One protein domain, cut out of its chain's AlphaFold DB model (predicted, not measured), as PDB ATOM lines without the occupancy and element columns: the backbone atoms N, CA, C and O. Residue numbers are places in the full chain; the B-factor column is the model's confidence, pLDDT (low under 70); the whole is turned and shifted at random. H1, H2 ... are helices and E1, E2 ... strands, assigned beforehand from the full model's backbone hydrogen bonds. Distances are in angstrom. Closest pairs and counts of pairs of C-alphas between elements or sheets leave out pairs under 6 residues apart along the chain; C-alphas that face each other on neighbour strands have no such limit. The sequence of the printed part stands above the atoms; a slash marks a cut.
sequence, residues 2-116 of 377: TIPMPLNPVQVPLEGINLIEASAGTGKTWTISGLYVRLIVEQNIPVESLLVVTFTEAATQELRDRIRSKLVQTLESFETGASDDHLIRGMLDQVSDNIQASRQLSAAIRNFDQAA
ATOM      1  N   THR A   2      -7.811  53.158   8.448       60.41
ATOM      2  CA  THR A   2      -9.172  53.468   8.902       60.41
ATOM      3  C   THR A   2      -9.122  54.698   9.801       60.41
ATOM      4  O   THR A   2      -8.274  54.782  10.687       60.41
ATOM      5  N   ILE A   3      -9.989  55.676   9.542       68.81
ATOM      6  CA  ILE A   3     -10.122  56.862  10.392       68.81
ATOM      7  C   ILE A   3     -10.710  56.395  11.735       68.81
ATOM      8  O   ILE A   3     -11.721  55.689  11.709       68.81
ATOM      9  N   PRO A   4     -10.109  56.737  12.889       73.25
ATOM     10  CA  PRO A   4     -10.665  56.375  14.188       73.25
ATOM     11  C   PRO A   4     -12.048  57.014  14.357       73.25
ATOM     12  O   PRO A   4     -12.223  58.219  14.175       73.25
ATOM     13  N   MET A   5     -13.047  56.189  14.668       84.00
ATOM     14  CA  MET A   5     -14.418  56.633  14.920       84.00
ATOM     15  C   MET A   5     -14.641  56.804  16.428       84.00
ATOM     16  O   MET A   5     -14.067  56.038  17.207       84.00
ATOM     17  N   PRO A   6     -15.483  57.763  16.865       87.81
ATOM     18  CA  PRO A   6     -15.874  57.862  18.265       87.81
ATOM     19  C   PRO A   6     -16.448  56.531  18.755       87.81
ATOM     20  O   PRO A   6     -17.399  56.006  18.173       87.81
ATOM     21  N   LEU A   7     -15.862  55.975  19.818       88.25
ATOM     22  CA  LEU A   7     -16.315  54.712  20.384       88.25
ATOM     23  C   LEU A   7     -17.718  54.883  20.976       88.25
ATOM     24  O   LEU A   7     -17.917  55.711  21.864       88.25
ATOM     25  N   ASN A   8     -18.659  54.038  20.551       90.94
ATOM     26  CA  ASN A   8     -19.900  53.793  21.280       90.94
ATOM     27  C   ASN A   8     -19.805  52.435  22.003       90.94
ATOM     28  O   ASN A   8     -19.985  51.395  21.365       90.94
ATOM     29  N   PRO A   9     -19.556  52.412  23.323       89.75
ATOM     30  CA  PRO A   9     -19.385  51.172  24.079       89.75
ATOM     31  C   PRO A   9     -20.609  50.256  24.107       89.75
ATOM     32  O   PRO A   9     -20.456  49.083  24.423       89.75
ATOM     33  N   VAL A  10     -21.800  50.773  23.788       91.00
ATOM     34  CA  VAL A  10     -23.060  50.010  23.718       91.00
ATOM     35  C   VAL A  10     -23.224  49.304  22.368       91.00
ATOM     36  O   VAL A  10     -23.937  48.318  22.269       91.00
ATOM     37  N   GLN A  11     -22.581  49.806  21.312       90.62
ATOM     38  CA  GLN A  11     -22.767  49.311  19.941       90.62
ATOM     39  C   GLN A  11     -21.504  48.703  19.340       90.62
ATOM     40  O   GLN A  11     -21.563  48.145  18.247       90.62
ATOM     41  N   VAL A  12     -20.356  48.818  20.017       92.12
ATOM     42  CA  VAL A  12     -19.125  48.205  19.522       92.12
ATOM     43  C   VAL A  12     -19.342  46.691  19.370       92.12
ATOM     44  O   VAL A  12     -19.871  46.072  20.306       92.12
ATOM     45  N   PRO A  13     -18.988  46.106  18.209       92.56
ATOM     46  CA  PRO A  13     -19.085  44.669  17.999       92.56
ATOM     47  C   PRO A  13     -18.276  43.908  19.050       92.56
ATOM     48  O   PRO A  13     -17.152  44.291  19.369       92.56
ATOM     49  N   LEU A  14     -18.843  42.819  19.566       92.81
ATOM     50  CA  LEU A  14     -18.187  41.948  20.549       92.81
ATOM     51  C   LEU A  14     -17.376  40.814  19.897       92.81
ATOM     52  O   LEU A  14     -16.826  39.966  20.593       92.81
ATOM     53  N   GLU A  15     -17.282  40.816  18.568       91.19
ATOM     54  CA  GLU A  15     -16.559  39.832  17.766       91.19
ATOM     55  C   GLU A  15     -15.397  40.481  17.002       91.19
ATOM     56  O   GLU A  15     -15.394  41.686  16.728       91.19
ATOM     57  N   GLY A  16     -14.422  39.659  16.611       91.19
ATOM     58  CA  GLY A  16     -13.263  40.095  15.836       91.19
ATOM     59  C   GLY A  16     -12.246  40.897  16.652       91.19
ATOM     60  O   GLY A  16     -12.128  40.748  17.867       91.19
ATOM     61  N   ILE A  17     -11.461  41.728  15.959       91.81
ATOM     62  CA  ILE A  17     -10.398  42.541  16.562       91.81
ATOM     63  C   ILE A  17     -10.851  43.998  16.594       91.81
ATOM     64  O   ILE A  17     -11.006  44.628  15.548       91.81
ATOM     65  N   ASN A  18     -11.002  44.543  17.800       91.19
ATOM     66  CA  ASN A  18     -11.316  45.950  18.024       91.19
ATOM     67  C   ASN A  18     -10.108  46.665  18.639       91.19
ATOM     68  O   ASN A  18      -9.655  46.303  19.725       91.19
ATOM     69  N   LEU A  19      -9.601  47.702  17.966       92.38
ATOM     70  CA  LEU A  19      -8.560  48.583  18.500       92.38
ATOM     71  C   LEU A  19      -9.206  49.853  19.061       92.38
ATOM     72  O   LEU A  19      -9.783  50.638  18.310       92.38
ATOM     73  N   ILE A  20      -9.091  50.056  20.375       90.81
ATOM     74  CA  ILE A  20      -9.657  51.216  21.074       90.81
ATOM     75  C   ILE A  20      -8.522  52.142  21.515       90.81
ATOM     76  O   ILE A  20      -7.717  51.788  22.375       90.81
ATOM     77  N   GLU A  21      -8.481  53.348  20.954       90.69
ATOM     78  CA  GLU A  21      -7.567  54.407  21.385       90.69
ATOM     79  C   GLU A  21      -8.165  55.178  22.568       90.69
ATOM     80  O   GLU A  21      -9.322  55.600  22.526       90.69
ATOM     81  N   ALA A  22      -7.394  55.364  23.645       88.94
ATOM     82  CA  ALA A  22      -7.908  56.013  24.846       88.94
ATOM     83  C   ALA A  22      -6.839  56.759  25.666       88.94
ATOM     84  O   ALA A  22      -5.991  56.165  26.346       88.94
ATOM     85  N   SER A  23      -6.947  58.089  25.683       89.38
ATOM     86  CA  SER A  23      -6.078  59.006  26.433       89.38
ATOM     87  C   SER A  23      -6.347  59.002  27.946       89.38
ATOM     88  O   SER A  23      -7.257  58.339  28.457       89.38
ATOM     89  N   ALA A  24      -5.512  59.695  28.721       86.00
ATOM     90  CA  ALA A  24      -5.738  59.857  30.158       86.00
ATOM     91  C   ALA A  24      -7.119  60.489  30.424       86.00
ATOM     92  O   ALA A  24      -7.515  61.435  29.751       86.00
ATOM     93  N   GLY A  25      -7.867  59.934  31.381       84.94
ATOM     94  CA  GLY A  25      -9.183  60.455  31.770       84.94
ATOM     95  C   GLY A  25     -10.356  60.129  30.835       84.94
ATOM     96  O   GLY A  25     -11.480  60.478  31.168       84.94
ATOM     97  N   THR A  26     -10.166  59.413  29.719       86.62
ATOM     98  CA  THR A  26     -11.254  59.123  28.754       86.62
ATOM     99  C   THR A  26     -12.118  57.904  29.108       86.62
ATOM    100  O   THR A  26     -12.791  57.351  28.245       86.62
ATOM    101  N   GLY A  27     -12.082  57.433  30.359       88.94
ATOM    102  CA  GLY A  27     -12.953  56.343  30.814       88.94
ATOM    103  C   GLY A  27     -12.535  54.921  30.413       88.94
ATOM    104  O   GLY A  27     -13.371  54.029  30.493       88.94
ATOM    105  N   LYS A  28     -11.262  54.672  30.055       92.25
ATOM    106  CA  LYS A  28     -10.718  53.333  29.705       92.25
ATOM    107  C   LYS A  28     -11.286  52.187  30.540       92.25
ATOM    108  O   LYS A  28     -11.857  51.240  30.013       92.25
ATOM    109  N   THR A  29     -11.131  52.289  31.854       91.19
ATOM    110  CA  THR A  29     -11.504  51.220  32.779       91.19
ATOM    111  C   THR A  29     -13.021  51.054  32.881       91.19
ATOM    112  O   THR A  29     -13.503  49.934  33.037       91.19
ATOM    113  N   TRP A  30     -13.784  52.146  32.738       92.75
ATOM    114  CA  TRP A  30     -15.248  52.100  32.662       92.75
ATOM    115  C   TRP A  30     -15.704  51.384  31.385       92.75
ATOM    116  O   TRP A  30     -16.555  50.500  31.457       92.75
ATOM    117  N   THR A  31     -15.072  51.680  30.245       94.06
ATOM    118  CA  THR A  31     -15.326  50.991  28.974       94.06
ATOM    119  C   THR A  31     -15.007  49.501  29.070       94.06
ATOM    120  O   THR A  31     -15.876  48.697  28.760       94.06
ATOM    121  N   ILE A  32     -13.814  49.117  29.542       95.00
ATOM    122  CA  ILE A  32     -13.418  47.701  29.668       95.00
ATOM    123  C   ILE A  32     -14.404  46.937  30.558       95.00
ATOM    124  O   ILE A  32     -14.888  45.880  30.164       95.00
ATOM    125  N   SER A  33     -14.758  47.496  31.722       96.06
ATOM    126  CA  SER A  33     -15.706  46.853  32.644       96.06
ATOM    127  C   SER A  33     -17.094  46.699  32.019       96.06
ATOM    128  O   SER A  33     -17.755  45.683  32.212       96.06
ATOM    129  N   GLY A  34     -17.529  47.691  31.237       95.75
ATOM    130  CA  GLY A  34     -18.777  47.627  30.487       95.75
ATOM    131  C   GLY A  34     -18.769  46.546  29.409       95.75
ATOM    132  O   GLY A  34     -19.699  45.749  29.358       95.75
ATOM    133  N   LEU A  35     -17.715  46.470  28.590       96.06
ATOM    134  CA  LEU A  35     -17.578  45.437  27.556       96.06
ATOM    135  C   LEU A  35     -17.523  44.028  28.152       96.06
ATOM    136  O   LEU A  35     -18.139  43.117  27.612       96.06
ATOM    137  N   TYR A  36     -16.848  43.868  29.292       97.31
ATOM    138  CA  TYR A  36     -16.811  42.604  30.024       97.31
ATOM    139  C   TYR A  36     -18.220  42.133  30.415       97.31
ATOM    140  O   TYR A  36     -18.586  40.984  30.187       97.31
ATOM    141  N   VAL A  37     -19.044  43.037  30.952       96.81
ATOM    142  CA  VAL A  37     -20.434  42.730  31.325       96.81
ATOM    143  C   VAL A  37     -21.301  42.471  30.088       96.81
ATOM    144  O   VAL A  37     -22.100  41.537  30.101       96.81
ATOM    145  N   ARG A  38     -21.103  43.224  28.995       96.31
ATOM    146  CA  ARG A  38     -21.794  42.981  27.716       96.31
ATOM    147  C   ARG A  38     -21.515  41.577  27.177       96.31
ATOM    148  O   ARG A  38     -22.449  40.901  26.775       96.31
ATOM    149  N   LEU A  39     -20.272  41.093  27.230       96.19
ATOM    150  CA  LEU A  39     -19.926  39.726  26.802       96.19
ATOM    151  C   LEU A  39     -20.661  38.644  27.615       96.19
ATOM    152  O   LEU A  39     -21.037  37.607  27.073       96.19
ATOM    153  N   ILE A  40     -20.925  38.892  28.896       95.81
ATOM    154  CA  ILE A  40     -21.682  37.957  29.741       95.81
ATOM    155  C   ILE A  40     -23.165  37.965  29.366       95.81
ATOM    156  O   ILE A  40     -23.761  36.904  29.194       95.81
ATOM    157  N   VAL A  41     -23.764  39.149  29.243       95.25
ATOM    158  CA  VAL A  41     -25.216  39.285  29.064       95.25
ATOM    159  C   VAL A  41     -25.644  39.052  27.611       95.25
ATOM    160  O   VAL A  41     -26.626  38.360  27.359       95.25
ATOM    161  N   GLU A  42     -24.906  39.595  26.643       93.38
ATOM    162  CA  GLU A  42     -25.253  39.525  25.217       93.38
ATOM    163  C   GLU A  42     -24.773  38.225  24.560       93.38
ATOM    164  O   GLU A  42     -25.430  37.731  23.647       93.38
ATOM    165  N   GLN A  43     -23.646  37.659  25.012       92.88
ATOM    166  CA  GLN A  43     -23.019  36.480  24.387       92.88
ATOM    167  C   GLN A  43     -23.018  35.234  25.283       92.88
ATOM    168  O   GLN A  43     -22.564  34.174  24.858       92.88
ATOM    169  N   ASN A  44     -23.543  35.323  26.513       93.12
ATOM    170  CA  ASN A  44     -23.582  34.214  27.473       93.12
ATOM    171  C   ASN A  44     -22.196  33.592  27.747       93.12
ATOM    172  O   ASN A  44     -22.083  32.384  27.958       93.12
ATOM    173  N   ILE A  45     -21.136  34.408  27.722       94.50
ATOM    174  CA  ILE A  45     -19.771  33.939  27.980       94.50
ATOM    175  C   ILE A  45     -19.531  33.915  29.497       94.50
ATOM    176  O   ILE A  45     -19.752  34.934  30.160       94.50
ATOM    177  N   PRO A  46     -19.089  32.787  30.077       94.25
ATOM    178  CA  PRO A  46     -18.797  32.709  31.503       94.25
ATOM    179  C   PRO A  46     -17.507  33.472  31.856       94.25
ATOM    180  O   PRO A  46     -16.647  33.712  31.010       94.25
ATOM    181  N   VAL A  47     -17.359  33.869  33.123       95.69
ATOM    182  CA  VAL A  47     -16.267  34.757  33.577       95.69
ATOM    183  C   VAL A  47     -14.881  34.125  33.431       95.69
ATOM    184  O   VAL A  47     -13.902  34.825  33.190       95.69
ATOM    185  N   GLU A  48     -14.795  32.807  33.555       91.81
ATOM    186  CA  GLU A  48     -13.581  32.016  33.378       91.81
ATOM    187  C   GLU A  48     -13.103  31.966  31.915       91.81
ATOM    188  O   GLU A  48     -11.910  31.786  31.675       91.81
ATOM    189  N   SER A  49     -13.996  32.203  30.946       92.19
ATOM    190  CA  SER A  49     -13.682  32.249  29.509       92.19
ATOM    191  C   SER A  49     -13.379  33.665  28.997       92.19
ATOM    192  O   SER A  49     -13.135  33.853  27.806       92.19
ATOM    193  N   LEU A  50     -13.386  34.678  29.874       94.38
ATOM    194  CA  LEU A  50     -13.068  36.066  29.535       94.38
ATOM    195  C   LEU A  50     -11.675  36.449  30.034       94.38
ATOM    196  O   LEU A  50     -11.491  36.804  31.198       94.38
ATOM    197  N   LEU A  51     -10.694  36.425  29.130       94.69
ATOM    198  CA  LEU A  51      -9.327  36.831  29.437       94.69
ATOM    199  C   LEU A  51      -9.170  38.355  29.413       94.69
ATOM    200  O   LEU A  51      -9.377  39.006  28.386       94.69
ATOM    201  N   VAL A  52      -8.697  38.911  30.525       95.62
ATOM    202  CA  VAL A  52      -8.293  40.313  30.637       95.62
ATOM    203  C   VAL A  52      -6.869  40.374  31.174       95.62
ATOM    204  O   VAL A  52      -6.590  39.880  32.264       95.62
ATOM    205  N   VAL A  53      -5.964  41.001  30.420       95.44
ATOM    206  CA  VAL A  53      -4.554  41.150  30.809       95.44
ATOM    207  C   VAL A  53      -4.162  42.613  30.985       95.44
ATOM    208  O   VAL A  53      -4.614  43.485  30.243       95.44
ATOM    209  N   THR A  54      -3.302  42.894  31.963       94.31
ATOM    210  CA  THR A  54      -2.740  44.233  32.209       94.31
ATOM    211  C   THR A  54      -1.269  44.166  32.635       94.31
ATOM    212  O   THR A  54      -0.687  43.090  32.767       94.31
ATOM    213  N   PHE A  55      -0.632  45.323  32.809       90.12
ATOM    214  CA  PHE A  55       0.805  45.415  33.080       90.12
ATOM    215  C   PHE A  55       1.179  45.250  34.553       90.12
ATOM    216  O   PHE A  55       2.266  44.759  34.840       90.12
ATOM    217  N   THR A  56       0.328  45.677  35.489       92.25
ATOM    218  CA  THR A  56       0.689  45.732  36.914       92.25
ATOM    219  C   THR A  56      -0.319  45.006  37.792       92.25
ATOM    220  O   THR A  56      -1.514  44.954  37.494       92.25
ATOM    221  N   GLU A  57       0.159  44.485  38.920       91.00
ATOM    222  CA  GLU A  57      -0.693  43.838  39.925       91.00
ATOM    223  C   GLU A  57      -1.741  44.811  40.483       91.00
ATOM    224  O   GLU A  57      -2.918  44.472  40.591       91.00
ATOM    225  N   ALA A  58      -1.355  46.066  40.734       94.62
ATOM    226  CA  ALA A  58      -2.281  47.101  41.194       94.62
ATOM    227  C   ALA A  58      -3.408  47.369  40.181       94.62
ATOM    228  O   ALA A  58      -4.573  47.439  40.568       94.62
ATOM    229  N   ALA A  59      -3.086  47.460  38.884       93.75
ATOM    230  CA  ALA A  59      -4.097  47.635  37.841       93.75
ATOM    231  C   ALA A  59      -4.989  46.393  37.690       93.75
ATOM    232  O   ALA A  59      -6.165  46.528  37.366       93.75
ATOM    233  N   THR A  60      -4.444  45.197  37.933       94.88
ATOM    234  CA  THR A  60      -5.208  43.941  37.925       94.88
ATOM    235  C   THR A  60      -6.261  43.967  39.028       94.88
ATOM    236  O   THR A  60      -7.437  43.751  38.746       94.88
ATOM    237  N   GLN A  61      -5.869  44.300  40.264       95.38
ATOM    238  CA  GLN A  61      -6.799  44.387  41.396       95.38
ATOM    239  C   GLN A  61      -7.845  45.486  41.203       95.38
ATOM    240  O   GLN A  61      -9.037  45.227  41.335       95.38
ATOM    241  N   GLU A  62      -7.424  46.683  40.778       95.56
ATOM    242  CA  GLU A  62      -8.355  47.777  40.485       95.56
ATOM    243  C   GLU A  62      -9.396  47.367  39.428       95.56
ATOM    244  O   GLU A  62     -10.586  47.667  39.556       95.56
ATOM    245  N   LEU A  63      -8.964  46.673  38.372       96.00
ATOM    246  CA  LEU A  63      -9.852  46.224  37.308       96.00
ATOM    247  C   LEU A  63     -10.797  45.109  37.777       96.00
ATOM    248  O   LEU A  63     -11.976  45.145  37.422       96.00
ATOM    249  N   ARG A  64     -10.324  44.171  38.609       96.81
ATOM    250  CA  ARG A  64     -11.171  43.144  39.245       96.81
ATOM    251  C   ARG A  64     -12.286  43.780  40.069       96.81
ATOM    252  O   ARG A  64     -13.450  43.432  39.867       96.81
ATOM    253  N   ASP A  65     -11.952  44.736  40.932       96.62
ATOM    254  CA  ASP A  65     -12.927  45.426  41.780       96.62
ATOM    255  C   ASP A  65     -13.968  46.167  40.938       96.62
ATOM    256  O   ASP A  65     -15.173  46.013  41.145       96.62
ATOM    257  N   ARG A  66     -13.521  46.911  39.919       96.56
ATOM    258  CA  ARG A  66     -14.418  47.652  39.023       96.56
ATOM    259  C   ARG A  66     -15.352  46.742  38.235       96.56
ATOM    260  O   ARG A  66     -16.538  47.056  38.138       96.56
ATOM    261  N   ILE A  67     -14.855  45.628  37.695       97.62
ATOM    262  CA  ILE A  67     -15.691  44.659  36.973       97.62
ATOM    263  C   ILE A  67     -16.721  44.048  37.928       97.62
ATOM    264  O   ILE A  67     -17.905  44.006  37.593       97.62
ATOM    265  N   ARG A  68     -16.311  43.644  39.137       97.44
ATOM    266  CA  ARG A  68     -17.224  43.086  40.144       97.44
ATOM    267  C   ARG A  68     -18.321  44.076  40.524       97.44
ATOM    268  O   ARG A  68     -19.497  43.715  40.508       97.44
ATOM    269  N   SER A  69     -17.961  45.327  40.814       97.12
ATOM    270  CA  SER A  69     -18.934  46.383  41.110       97.12
ATOM    271  C   SER A  69     -19.876  46.635  39.935       97.12
ATOM    272  O   SER A  69     -21.074  46.803  40.145       97.12
ATOM    273  N   LYS A  70     -19.369  46.609  38.695       97.00
ATOM    274  CA  LYS A  70     -20.189  46.797  37.493       97.00
ATOM    275  C   LYS A  70     -21.183  45.653  37.291       97.00
ATOM    276  O   LYS A  70     -22.327  45.919  36.932       97.00
ATOM    277  N   LEU A  71     -20.781  44.406  37.549       97.81
ATOM    278  CA  LEU A  71     -21.668  43.237  37.510       97.81
ATOM    279  C   LEU A  71     -22.817  43.371  38.512       97.81
ATOM    280  O   LEU A  71     -23.969  43.185  38.130       97.81
ATOM    281  N   VAL A  72     -22.515  43.741  39.763       97.75
ATOM    282  CA  VAL A  72     -23.529  43.951  40.813       97.75
ATOM    283  C   VAL A  72     -24.482  45.083  40.430       97.75
ATOM    284  O   VAL A  72     -25.692  44.880  40.422       97.75
ATOM    285  N   GLN A  73     -23.945  46.233  40.017       97.38
ATOM    286  CA  GLN A  73     -24.752  47.375  39.579       97.38
ATOM    287  C   GLN A  73     -25.676  47.005  38.410       97.38
ATOM    288  O   GLN A  73     -26.827  47.430  38.353       97.38
ATOM    289  N   THR A  74     -25.174  46.208  37.466       97.06
ATOM    290  CA  THR A  74     -25.944  45.786  36.295       97.06
ATOM    291  C   THR A  74     -27.039  44.806  36.703       97.06
ATOM    292  O   THR A  74     -28.167  44.962  36.255       97.06
ATOM    293  N   LEU A  75     -26.758  43.855  37.602       97.44
ATOM    294  CA  LEU A  75     -27.775  42.945  38.135       97.44
ATOM    295  C   LEU A  75     -28.929  43.715  38.793       97.44
ATOM    296  O   LEU A  75     -30.083  43.492  38.438       97.44
ATOM    297  N   GLU A  76     -28.618  44.669  39.672       96.62
ATOM    298  CA  GLU A  76     -29.623  45.515  40.329       96.62
ATOM    299  C   GLU A  76     -30.463  46.301  39.307       96.62
ATOM    300  O   GLU A  76     -31.687  46.398  39.426       96.62
ATOM    301  N   SER A  77     -29.834  46.837  38.257       96.12
ATOM    302  CA  SER A  77     -30.543  47.533  37.177       96.12
ATOM    303  C   SER A  77     -31.444  46.613  36.345       96.12
ATOM    304  O   SER A  77     -32.523  47.037  35.938       96.12
ATOM    305  N   PHE A  78     -31.049  45.359  36.109       94.69
ATOM    306  CA  PHE A  78     -31.887  44.365  35.424       94.69
ATOM    307  C   PHE A  78     -33.070  43.897  36.280       94.69
ATOM    308  O   PHE A  78     -34.151  43.650  35.746       94.69
ATOM    309  N   GLU A  79     -32.903  43.833  37.602       92.62
ATOM    310  CA  GLU A  79     -33.986  43.511  38.539       92.62
ATOM    311  C   GLU A  79     -34.981  44.667  38.716       92.62
ATOM    312  O   GLU A  79     -36.185  44.441  38.829       92.62
ATOM    313  N   THR A  80     -34.492  45.910  38.717       92.75
ATOM    314  CA  THR A  80     -35.325  47.118  38.864       92.75
ATOM    315  C   THR A  80     -35.887  47.641  37.540       92.75
ATOM    316  O   THR A  80     -36.849  48.409  37.543       92.75
ATOM    317  N   GLY A  81     -35.309  47.232  36.407       90.94
ATOM    318  CA  GLY A  81     -35.688  47.680  35.067       90.94
ATOM    319  C   GLY A  81     -35.246  49.109  34.730       90.94
ATOM    320  O   GLY A  81     -35.758  49.688  33.773       90.94
ATOM    321  N   ALA A  82     -34.329  49.700  35.502       91.62
ATOM    322  CA  ALA A  82     -33.855  51.065  35.287       91.62
ATOM    323  C   ALA A  82     -32.379  51.241  35.676       91.62
ATOM    324  O   ALA A  82     -31.871  50.599  36.593       91.62
ATOM    325  N   SER A  83     -31.688  52.151  34.986       93.19
ATOM    326  CA  SER A  83     -30.320  52.556  35.317       93.19
ATOM    327  C   SER A  83     -30.031  53.983  34.856       93.19
ATOM    328  O   SER A  83     -30.454  54.383  33.765       93.19
ATOM    329  N   ASP A  84     -29.259  54.719  35.655       90.69
ATOM    330  CA  ASP A  84     -28.702  56.026  35.280       90.69
ATOM    331  C   ASP A  84     -27.375  55.894  34.513       90.69
ATOM    332  O   ASP A  84     -26.917  56.843  33.872       90.69
ATOM    333  N   ASP A  85     -26.744  54.716  34.542       92.62
ATOM    334  CA  ASP A  85     -25.541  54.453  33.760       92.62
ATOM    335  C   ASP A  85     -25.920  54.174  32.301       92.62
ATOM    336  O   ASP A  85     -26.603  53.199  31.987       92.62
ATOM    337  N   HIS A  86     -25.447  55.031  31.394       90.31
ATOM    338  CA  HIS A  86     -25.776  54.969  29.968       90.31
ATOM    339  C   HIS A  86     -25.464  53.607  29.327       90.31
ATOM    340  O   HIS A  86     -26.170  53.171  28.421       90.31
ATOM    341  N   LEU A  87     -24.405  52.927  29.777       92.19
ATOM    342  CA  LEU A  87     -23.998  51.645  29.212       92.19
ATOM    343  C   LEU A  87     -24.915  50.517  29.693       92.19
ATOM    344  O   LEU A  87     -25.321  49.692  28.883       92.19
ATOM    345  N   ILE A  88     -25.299  50.526  30.972       94.75
ATOM    346  CA  ILE A  88     -26.269  49.568  31.527       94.75
ATOM    347  C   ILE A  88     -27.654  49.788  30.915       94.75
ATOM    348  O   ILE A  88     -28.309  48.829  30.515       94.75
ATOM    349  N   ARG A  89     -28.080  51.048  30.772       94.19
ATOM    350  CA  ARG A  89     -29.341  51.389  30.107       94.19
ATOM    351  C   ARG A  89     -29.370  50.901  28.659       94.19
ATOM    352  O   ARG A  89     -30.350  50.302  28.243       94.19
ATOM    353  N   GLY A  90     -28.263  51.071  27.938       92.56
ATOM    354  CA  GLY A  90     -28.109  50.520  26.595       92.56
ATOM    355  C   GLY A  90     -28.265  48.997  26.534       92.56
ATOM    356  O   GLY A  90     -28.861  48.502  25.583       92.56
ATOM    357  N   MET A  91     -27.790  48.259  27.546       93.69
ATOM    358  CA  MET A  91     -28.020  46.809  27.633       93.69
ATOM    359  C   MET A  91     -29.485  46.475  27.923       93.69
ATOM    360  O   MET A  91     -30.030  45.593  27.272       93.69
ATOM    361  N   LEU A  92     -30.131  47.182  28.859       93.50
ATOM    362  CA  LEU A  92     -31.557  46.991  29.168       93.50
ATOM    363  C   LEU A  92     -32.443  47.186  27.931       93.50
ATOM    364  O   LEU A  92     -33.416  46.460  27.756       93.50
ATOM    365  N   ASP A  93     -32.095  48.146  27.072       90.94
ATOM    366  CA  ASP A  93     -32.846  48.436  25.849       90.94
ATOM    367  C   ASP A  93     -32.630  47.374  24.747       90.94
ATOM    368  O   ASP A  93     -33.473  47.224  23.861       90.94
ATOM    369  N   GLN A  94     -31.503  46.650  24.766       88.94
ATOM    370  CA  GLN A  94     -31.134  45.663  23.738       88.94
ATOM    371  C   GLN A  94     -31.463  44.218  24.123       88.94
ATOM    372  O   GLN A  94     -31.733  43.390  23.250       88.94
ATOM    373  N   VAL A  95     -31.417  43.895  25.414       89.69
ATOM    374  CA  VAL A  95     -31.628  42.541  25.920       89.69
ATOM    375  C   VAL A  95     -33.123  42.263  26.032       89.69
ATOM    376  O   VAL A  95     -33.861  42.976  26.701       89.69
ATOM    377  N   SER A  96     -33.582  41.201  25.373       87.94
ATOM    378  CA  SER A  96     -35.004  40.844  25.325       87.94
ATOM    379  C   SER A  96     -35.492  40.066  26.551       87.94
ATOM    380  O   SER A  96     -36.674  40.143  26.883       87.94
ATOM    381  N   ASP A  97     -34.606  39.325  27.229       92.12
ATOM    382  CA  ASP A  97     -34.929  38.511  28.407       92.12
ATOM    383  C   ASP A  97     -34.125  38.959  29.637       92.12
ATOM    384  O   ASP A  97     -33.034  38.461  29.932       92.12
ATOM    385  N   ASN A  98     -34.705  39.891  30.398       90.62
ATOM    386  CA  ASN A  98     -34.097  40.394  31.630       90.62
ATOM    387  C   ASN A  98     -33.939  39.309  32.705       90.62
ATOM    388  O   ASN A  98     -33.015  39.381  33.511       90.62
ATOM    389  N   ILE A  99     -34.798  38.283  32.721       91.69
ATOM    390  CA  ILE A  99     -34.719  37.203  33.715       91.69
ATOM    391  C   ILE A  99     -33.499  36.330  33.422       91.69
ATOM    392  O   ILE A  99     -32.762  35.963  34.343       91.69
ATOM    393  N   GLN A 100     -33.269  35.999  32.149       93.56
ATOM    394  CA  GLN A 100     -32.070  35.282  31.729       93.56
ATOM    395  C   GLN A 100     -30.806  36.093  32.040       93.56
ATOM    396  O   GLN A 100     -29.885  35.548  32.653       93.56
ATOM    397  N   ALA A 101     -30.787  37.383  31.704       94.56
ATOM    398  CA  ALA A 101     -29.663  38.269  31.990       94.56
ATOM    399  C   ALA A 101     -29.337  38.345  33.490       94.56
ATOM    400  O   ALA A 101     -28.188  38.144  33.884       94.56
ATOM    401  N   SER A 102     -30.341  38.520  34.358       95.94
ATOM    402  CA  SER A 102     -30.138  38.505  35.814       95.94
ATOM    403  C   SER A 102     -29.577  37.171  36.313       95.94
ATOM    404  O   SER A 102     -28.739  37.147  37.220       95.94
ATOM    405  N   ARG A 103     -29.980  36.039  35.716       95.50
ATOM    406  CA  ARG A 103     -29.410  34.719  36.048       95.50
ATOM    407  C   ARG A 103     -27.946  34.604  35.624       95.50
ATOM    408  O   ARG A 103     -27.148  34.103  36.418       95.50
ATOM    409  N   GLN A 104     -27.598  35.075  34.427       95.88
ATOM    410  CA  GLN A 104     -26.221  35.101  33.921       95.88
ATOM    411  C   GLN A 104     -25.328  35.978  34.805       95.88
ATOM    412  O   GLN A 104     -24.287  35.522  35.271       95.88
ATOM    413  N   LEU A 105     -25.777  37.193  35.133       97.38
ATOM    414  CA  LEU A 105     -25.074  38.120  36.026       97.38
ATOM    415  C   LEU A 105     -24.899  37.534  37.431       97.38
ATOM    416  O   LEU A 105     -23.803  37.564  37.987       97.38
ATOM    417  N   SER A 106     -25.949  36.927  37.990       97.56
ATOM    418  CA  SER A 106     -25.874  36.249  39.290       97.56
ATOM    419  C   SER A 106     -24.871  35.091  39.287       97.56
ATOM    420  O   SER A 106     -24.158  34.885  40.269       97.56
ATOM    421  N   ALA A 107     -24.813  34.307  38.204       96.62
ATOM    422  CA  ALA A 107     -23.822  33.246  38.048       96.62
ATOM    423  C   ALA A 107     -22.400  33.820  37.937       96.62
ATOM    424  O   ALA A 107     -21.513  33.365  38.656       96.62
ATOM    425  N   ALA A 108     -22.211  34.867  37.131       97.38
ATOM    426  CA  ALA A 108     -20.937  35.562  36.974       97.38
ATOM    427  C   ALA A 108     -20.405  36.129  38.300       97.38
ATOM    428  O   ALA A 108     -19.227  35.967  38.601       97.38
ATOM    429  N   ILE A 109     -21.263  36.739  39.127       97.69
ATOM    430  CA  ILE A 109     -20.879  37.268  40.449       97.69
ATOM    431  C   ILE A 109     -20.456  36.139  41.396       97.69
ATOM    432  O   ILE A 109     -19.466  36.284  42.114       97.69
ATOM    433  N   ARG A 110     -21.187  35.014  41.404       96.94
ATOM    434  CA  ARG A 110     -20.859  33.850  42.246       96.94
ATOM    435  C   ARG A 110     -19.543  33.187  41.845       96.94
ATOM    436  O   ARG A 110     -18.787  32.787  42.720       96.94
ATOM    437  N   ASN A 111     -19.269  33.111  40.546       96.06
ATOM    438  CA  ASN A 111     -18.066  32.480  40.007       96.06
ATOM    439  C   ASN A 111     -16.914  33.472  39.792       96.06
ATOM    440  O   ASN A 111     -15.891  33.104  39.225       96.06
ATOM    441  N   PHE A 112     -17.041  34.726  40.242       96.56
ATOM    442  CA  PHE A 112     -16.095  35.792  39.895       96.56
ATOM    443  C   PHE A 112     -14.655  35.527  40.362       96.56
ATOM    444  O   PHE A 112     -13.701  36.016  39.760       96.56
ATOM    445  N   ASP A 113     -14.470  34.709  41.397       93.19
ATOM    446  CA  ASP A 113     -13.136  34.309  41.852       93.19
ATOM    447  C   ASP A 113     -12.377  33.478  40.797       93.19
ATOM    448  O   ASP A 113     -11.150  33.481  40.793       93.19
ATOM    449  N   GLN A 114     -13.088  32.857  39.846       92.19
ATOM    450  CA  GLN A 114     -12.523  32.122  38.707       92.19
ATOM    451  C   GLN A 114     -12.217  33.017  37.491       92.19
ATOM    452  O   GLN A 114     -11.659  32.532  36.507       92.19
ATOM    453  N   ALA A 115     -12.559  34.313  37.539       93.75
ATOM    454  CA  ALA A 115     -12.381  35.233  36.416       93.75
ATOM    455  C   ALA A 115     -10.913  35.330  35.972       93.75
ATOM    456  O   ALA A 115     -10.015  35.562  36.796       93.75
ATOM    457  N   ALA A 116     -10.683  35.217  34.661       93.44
ATOM    458  CA  ALA A 116      -9.357  35.211  34.049       93.44
ATOM    459  C   ALA A 116      -8.783  36.633  33.877       93.44
ATOM    460  O   ALA A 116      -8.529  37.100  32.769       93.44
TER     461      ALA A 116
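Overview. This is residues 2 to 116 of the 377 residues of the protein "DNA helicase" of Gammaproteobacteria bacterium (UniProt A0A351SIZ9). A long helix, H2, and the shorter H4 run side by side in opposite ways, and H1, in the middle of the domain, crosses H2 steeply, while the small helix H3 packs beside H1 near the far end of H2. The opening stretch, residues 2 to 27, is long and has no named element, and its C-alphas lie 9 to 26 A from the mean of all C-alphas. The printed part has 115 residues with four named helices and one named strand, in the order H1, E1, H2, H3, H4, and its class is mostly helix. It is compact, with a radius of gyration of the C-alphas of 13.9 A and spans of 37 by 31 by 26 A.

Arrangement. H2, residues 57 to 80, and H4, residues 98 to 110, touch at a shallow tilt of 32 degrees and run opposite ways; their closest C-alphas, those of Leu 75 and Ser 102, are 5.5 A apart, and H2 takes part with residues 68 to 79 alone. H1, residues 28 to 43, touches residues 63 to 71 of H2 alone, at a steep tilt of 51 degrees and the same way, closest at the C-alphas of Ser 33 and Ile 67, 4.9 A. With residues 40 to 41 alone H1 touches H4, at a steep tilt of 61 degrees and opposite ways, closest at the C-alphas of Val 41 and Ala 101, 5.4 A. H3, residues 86 to 94, only just touches H1, with 3 pairs of C-alphas within 8 A, closest at Gly 34 and Leu 87, 6.7 A, at a shallow tilt of 14 degrees and the same way. H3 also only just touches H2, with 3 such pairs, closest at the C-alphas of Thr 74 and Ile 88, 6.1 A. H3 and H4 are close but not clearly touching, the closest C-alphas, Leu 92 and Asn 98, being 7.5 A apart. E1, residues 52 to 54, pairs with no named strand and is apart from H1, H3 and H4; its closest C-alpha pair with H2, Thr 54 and Thr 60, is 6.2 A apart. In H1, H2, H3 and H4 every O i to N i+4 pair is within hydrogen-bond range.

Along the chain. H2 is 34.8 A from first to last C-alpha; C-alpha 57 is at (-0.693, 43.838, 39.925) and C-alpha 80 is at (-35.325, 47.118, 38.864). H1 measures 21.5 A and begins at C-alpha 28, (-10.718, 53.333, 29.705). H4 measures 18.2 A and ends at C-alpha 110, (-20.859, 33.850, 42.246). H3 measures 12.4 A and E1 7.0 A.

Size, cuts and confidence. The two C-alphas farthest apart, those of Ile 3 and Arg 110, are 40.7 A apart. The printed part has no cut. The links E1 to H2, H2 to H3 and H3 to H4 are tight, and H1 to E1 is short. The mean pLDDT of the printed part is 92.8, and residues 2 to 3 are under 70.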